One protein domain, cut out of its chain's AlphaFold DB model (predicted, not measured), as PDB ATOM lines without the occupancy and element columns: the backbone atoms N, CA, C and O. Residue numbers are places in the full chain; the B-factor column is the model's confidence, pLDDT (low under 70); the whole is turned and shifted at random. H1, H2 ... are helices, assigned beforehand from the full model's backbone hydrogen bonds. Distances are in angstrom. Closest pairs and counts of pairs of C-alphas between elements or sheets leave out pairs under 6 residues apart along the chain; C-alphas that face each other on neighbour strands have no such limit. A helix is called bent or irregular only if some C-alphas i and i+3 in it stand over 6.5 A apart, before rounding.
ATOM      1  N   LEU A  10     166.396 160.617 126.738       91.81
ATOM      2  CA  LEU A  10     167.173 161.799 127.106       91.81
ATOM      3  C   LEU A  10     166.341 162.817 127.896       91.81
ATOM      4  O   LEU A  10     166.793 163.293 128.933       91.81
ATOM      5  N   ALA A  11     165.108 163.120 127.471       92.56
ATOM      6  CA  ALA A  11     164.253 164.036 128.223       92.56
ATOM      7  C   ALA A  11     163.912 163.489 129.620       92.56
ATOM      8  O   ALA A  11     163.857 164.260 130.578       92.56
ATOM      9  N   LYS A  12     163.729 162.168 129.758       94.00
ATOM     10  CA  LYS A  12     163.545 161.512 131.064       94.00
ATOM     11  C   LYS A  12     164.787 161.641 131.942       94.00
ATOM     12  O   LYS A  12     164.654 162.050 133.093       94.00
ATOM     13  N   ALA A  13     165.970 161.363 131.396       94.06
ATOM     14  CA  ALA A  13     167.234 161.492 132.118       94.06
ATOM     15  C   ALA A  13     167.470 162.933 132.597       94.06
ATOM     16  O   ALA A  13     167.749 163.145 133.772       94.06
ATOM     17  N   ILE A  14     167.263 163.932 131.729       93.88
ATOM     18  CA  ILE A  14     167.399 165.351 132.096       93.88
ATOM     19  C   ILE A  14     166.428 165.715 133.223       93.88
ATOM     20  O   ILE A  14     166.846 166.301 134.219       93.88
ATOM     21  N   ARG A  15     165.141 165.357 133.104       94.44
ATOM     22  CA  ARG A  15     164.147 165.655 134.152       94.44
ATOM     23  C   ARG A  15     164.492 164.995 135.479       94.44
ATOM     24  O   ARG A  15     164.346 165.629 136.519       94.44
ATOM     25  N   TYR A  16     164.961 163.750 135.442       94.69
ATOM     26  CA  TYR A  16     165.429 163.056 136.634       94.69
ATOM     27  C   TYR A  16     166.596 163.811 137.279       94.69
ATOM     28  O   TYR A  16     166.511 164.141 138.460       94.69
ATOM     29  N   SER A  17     167.633 164.167 136.515       94.94
ATOM     30  CA  SER A  17     168.783 164.916 137.036       94.94
ATOM     31  C   SER A  17     168.380 166.271 137.618       94.94
ATOM     32  O   SER A  17     168.813 166.615 138.714       94.94
ATOM     33  N   LEU A  18     167.500 167.013 136.937       95.94
ATOM     34  CA  LEU A  18     166.983 168.293 137.431       95.94
ATOM     35  C   LEU A  18     166.204 168.136 138.744       95.94
ATOM     36  O   LEU A  18     166.376 168.942 139.653       95.94
ATOM     37  N   GLY A  19     165.398 167.077 138.881       96.81
ATOM     38  CA  GLY A  19     164.690 166.775 140.130       96.81
ATOM     39  C   GLY A  19     165.622 166.469 141.310       96.81
ATOM     40  O   GLY A  19     165.239 166.671 142.459       96.81
ATOM     41  N   HIS A  20     166.854 166.039 141.035       94.56
ATOM     42  CA  HIS A  20     167.870 165.722 142.043       94.56
ATOM     43  C   HIS A  20     168.961 166.795 142.154       94.56
ATOM     44  O   HIS A  20     169.958 166.572 142.840       94.56
ATOM     45  N   TRP A  21     168.788 167.960 141.519       95.56
ATOM     46  CA  TRP A  21     169.826 168.990 141.411       95.56
ATOM     47  C   TRP A  21     170.449 169.367 142.759       95.56
ATOM     48  O   TRP A  21     171.664 169.356 142.893       95.56
ATOM     49  N   HIS A  22     169.623 169.580 143.787       94.44
ATOM     50  CA  HIS A  22     170.100 169.912 145.132       94.44
ATOM     51  C   HIS A  22     171.032 168.842 145.726       94.44
ATOM     52  O   HIS A  22     171.985 169.164 146.426       94.44
ATOM     53  N   ALA A  23     170.773 167.555 145.469       91.25
ATOM     54  CA  ALA A  23     171.667 166.484 145.903       91.25
ATOM     55  C   ALA A  23     172.974 166.495 145.095       91.25
ATOM     56  O   ALA A  23     174.052 166.370 145.673       91.25
ATOM     57  N   LEU A  24     172.869 166.695 143.778       91.75
ATOM     58  CA  LEU A  24     174.006 166.728 142.858       91.75
ATOM     59  C   LEU A  24     174.957 167.902 143.120       91.75
ATOM     60  O   LEU A  24     176.137 167.775 142.826       91.75
ATOM     61  N   THR A  25     174.482 169.016 143.683       94.31
ATOM     62  CA  THR A  25     175.313 170.197 143.980       94.31
ATOM     63  C   THR A  25     175.810 170.275 145.421       94.31
ATOM     64  O   THR A  25     176.506 171.228 145.758       94.31
ATOM     65  N   ARG A  26     175.499 169.303 146.292       93.88
ATOM     66  CA  ARG A  26     175.895 169.368 147.714       93.88
ATOM     67  C   ARG A  26     177.399 169.465 147.939       93.88
ATOM     68  O   ARG A  26     177.818 170.083 148.910       93.88
ATOM     69  N   TYR A  27     178.204 168.899 147.043       92.44
ATOM     70  CA  TYR A  27     179.663 168.996 147.120       92.44
ATOM     71  C   TYR A  27     180.165 170.451 147.055       92.44
ATOM     72  O   TYR A  27     181.252 170.748 147.542       92.44
ATOM     73  N   CYS A  28     179.387 171.374 146.473       94.69
ATOM     74  CA  CYS A  28     179.728 172.796 146.445       94.69
ATOM     75  C   CYS A  28     179.623 173.450 147.831       94.69
ATOM     76  O   CYS A  28     180.274 174.461 148.078       94.69
ATOM     77  N   GLU A  29     178.789 172.896 148.712       95.00
ATOM     78  CA  GLU A  29     178.512 173.420 150.053       95.00
ATOM     79  C   GLU A  29     179.295 172.658 151.133       95.00
ATOM     80  O   GLU A  29     179.710 173.248 152.130       95.00
ATOM     81  N   ASP A  30     179.522 171.357 150.926       92.06
ATOM     82  CA  ASP A  30     180.259 170.477 151.831       92.06
ATOM     83  C   ASP A  30     181.409 169.775 151.097       92.06
ATOM     84  O   ASP A  30     181.218 168.773 150.405       92.06
ATOM     85  N   GLY A  31     182.630 170.270 151.310       89.06
ATOM     86  CA  GLY A  31     183.849 169.717 150.712       89.06
ATOM     87  C   GLY A  31     184.258 168.330 151.222       89.06
ATOM     88  O   GLY A  31     185.274 167.801 150.780       89.06
ATOM     89  N   ARG A  32     183.511 167.728 152.161       91.06
ATOM     90  CA  ARG A  32     183.682 166.311 152.534       91.06
ATOM     91  C   ARG A  32     183.002 165.369 151.543       91.06
ATOM     92  O   ARG A  32     183.282 164.171 151.563       91.06
ATOM     93  N   VAL A  33     182.078 165.884 150.734       89.38
ATOM     94  CA  VAL A  33     181.368 165.116 149.714       89.38
ATOM     95  C   VAL A  33     182.165 165.171 148.417       89.38
ATOM     96  O   VAL A  33     182.444 166.244 147.891       89.38
ATOM     97  N   GLU A  34     182.504 164.002 147.882       88.19
ATOM     98  CA  GLU A  34     183.141 163.889 146.570       88.19
ATOM     99  C   GLU A  34     182.165 164.310 145.460       88.19
ATOM    100  O   GLU A  34     180.998 163.912 145.460       88.19
ATOM    101  N   VAL A  35     182.647 165.085 144.484       89.44
ATOM    102  CA  VAL A  35     181.854 165.483 143.302       89.44
ATOM    103  C   VAL A  35     181.596 164.309 142.352       89.44
ATOM    104  O   VAL A  35     180.626 164.302 141.594       89.44
ATOM    105  N   GLU A  36     182.450 163.290 142.407       87.56
ATOM    106  CA  GLU A  36     182.392 162.119 141.543       87.56
ATOM    107  C   GLU A  36     181.850 160.890 142.278       87.56
ATOM    108  O   GLU A  36     182.114 160.647 143.454       87.56
ATOM    109  N   ASN A  37     181.158 160.026 141.538       86.62
ATOM    110  CA  ASN A  37     180.580 158.789 142.061       86.62
ATOM    111  C   ASN A  37     181.595 157.628 142.185       86.62
ATOM    112  O   ASN A  37     181.226 156.501 142.521       86.62
ATOM    113  N   ASN A  38     182.882 157.872 141.922       88.50
ATOM    114  CA  ASN A  38     183.909 156.830 141.813       88.50
ATOM    115  C   ASN A  38     184.012 155.964 143.081       88.50
ATOM    116  O   ASN A  38     184.139 154.743 143.006       88.50
ATOM    117  N   THR A  39     183.902 156.571 144.263       87.62
ATOM    118  CA  THR A  39     183.944 155.839 145.539       87.62
ATOM    119  C   THR A  39     182.778 154.860 145.668       87.62
ATOM    120  O   THR A  39     182.990 153.697 146.018       87.62
ATOM    121  N   ALA A  40     181.555 155.284 145.337       87.75
ATOM    122  CA  ALA A  40     180.389 154.408 145.404       87.75
ATOM    123  C   ALA A  40     180.423 153.329 144.309       87.75
ATOM    124  O   ALA A  40     180.094 152.172 144.576       87.75
ATOM    125  N   GLU A  41     180.890 153.660 143.102       89.12
ATOM    126  CA  GLU A  41     181.089 152.686 142.021       89.12
ATOM    127  C   GLU A  41     182.110 151.622 142.404       89.12
ATOM    128  O   GLU A  41     181.852 150.427 142.256       89.12
ATOM    129  N   ARG A  42     183.252 152.027 142.966       89.31
ATOM    130  CA  ARG A  42     184.262 151.093 143.478       89.31
ATOM    131  C   ARG A  42     183.711 150.226 144.604       89.31
ATOM    132  O   ARG A  42     184.049 149.046 144.647       89.31
ATOM    133  N   ALA A  43     182.854 150.772 145.467       90.88
ATOM    134  CA  ALA A  43     182.219 150.021 146.547       90.88
ATOM    135  C   ALA A  43     181.201 148.984 146.034       90.88
ATOM    136  O   ALA A  43     181.153 147.869 146.554       90.88
ATOM    137  N   ILE A  44     180.417 149.307 144.997       89.81
ATOM    138  CA  ILE A  44     179.402 148.390 144.449       89.81
ATOM    139  C   ILE A  44     179.979 147.406 143.418       89.81
ATOM    140  O   ILE A  44     179.427 146.323 143.208       89.81
ATOM    141  N   ARG A  45     181.108 147.736 142.779       85.62
ATOM    142  CA  ARG A  45     181.725 146.932 141.713       85.62
ATOM    143  C   ARG A  45     181.976 145.467 142.106       85.62
ATOM    144  O   ARG A  45     181.618 144.610 141.300       85.62
ATOM    145  N   PRO A  46     182.487 145.119 143.304       85.44
ATOM    146  CA  PRO A  46     182.622 143.719 143.719       85.44
ATOM    147  C   PRO A  46     181.285 142.960 143.751       85.44
ATOM    148  O   PRO A  46     181.219 141.809 143.321       85.44
ATOM    149  N   LEU A  47     180.206 143.614 144.195       82.25
ATOM    150  CA  LEU A  47     178.862 143.029 144.253       82.25
ATOM    151  C   LEU A  47     178.275 142.792 142.855       82.25
ATOM    152  O   LEU A  47     177.592 141.793 142.621       82.25
ATOM    153  N   VAL A  48     178.525 143.715 141.926       80.44
ATOM    154  CA  VAL A  48     177.998 143.646 140.556       80.44
ATOM    155  C   VAL A  48     178.797 142.659 139.703       80.44
ATOM    156  O   VAL A  48     178.193 141.874 138.978       80.44
ATOM    157  N   LEU A  49     180.130 142.642 139.814       73.12
ATOM    158  CA  LEU A  49     181.000 141.756 139.027       73.12
ATOM    159  C   LEU A  49     180.874 140.275 139.410       73.12
ATOM    160  O   LEU A  49     181.048 139.413 138.552       73.12
ATOM    161  N   GLY A  50     180.538 139.967 140.668       65.50
ATOM    162  CA  GLY A  50     180.275 138.591 141.109       65.50
ATOM    163  C   GLY A  50     179.014 137.975 140.486       65.50
ATOM    164  O   GLY A  50     178.832 136.758 140.508       65.50
ATOM    165  N   ARG A  51     178.143 138.798 139.891       61.34
ATOM    166  CA  ARG A  51     177.015 138.349 139.078       61.34
ATOM    167  C   ARG A  51     177.484 138.359 137.631       61.34
ATOM    168  O   ARG A  51     177.898 139.393 137.129       61.34
TER     169      ARG A  51
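This is residues 10 to 51 of the 70 residues of an uncharacterized protein of Burkholderia cepacia (UniProt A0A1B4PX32). The model is a wide, flat, open V: H1, with the short H2 just after it, makes one arm, H3 makes the other, and the loop of residues 25 to 37 makes the turn between them. The arms do not fold back on each other, no helix touches another, and residues 10 to 23 on one arm and 37 to 51 on the other stand free. The printed part has 42 residues with three named helices, in the order H1, H2, H3, and no named strand; the class is all helix. The whole is only just loose, close to extended, with a radius of gyration of the C-alphas of 13.5 A, and the C-alphas span 33 by 30 by 10 A.

H1, residues 10 to 19, is followed after one residue, His 20, by H2, residues 21 to 24. This is a tight link, and H1 and H2 meet only through their link. A long link of 13 residues, 25 to 37, then runs to H3, residues 38 to 49. H3 is apart from H1, with no C-alpha of the one within 8 A of the other. By the same test H3 is apart from H2. In H1 every pair of O of residue i and N of residue i+4 is within hydrogen-bond range, in H3 6 of 8 such pairs are, and H2 is too short for such a pair but has its one pair of O of residue i and N of residue i+3 within range.

H1 begins at C-alpha 10, at (167.173, 161.799, 127.106), and is 14.2 A long from first to last C-alpha, Leu 10 to Gly 19. H2, from Trp 21 to Leu 24, has four residues. The C-alpha of Glu 29, in the long link, is at (178.512, 173.420, 150.053). H3 is the longest helix by residues, with 12, and measures 15.6 A from C-alpha 38 to C-alpha 49, which is at (181.000, 141.756, 139.027). H3 is irregular, but only just: C-alphas 43 and 46 are 6.9 A apart.

The two C-alphas farthest apart are those of Glu 29 and Arg 51, at 36.8 A, and the first and last printed C-alphas, of Leu 10 and Arg 51, are 28.1 A apart. The printed part has no cut. The link from H2 to H3 is long, and its C-alphas lie 5 to 16 A from the mean of all C-alphas. The mean pLDDT of the printed part is 89.3, and residues 50 to 51, after H3, are under 70.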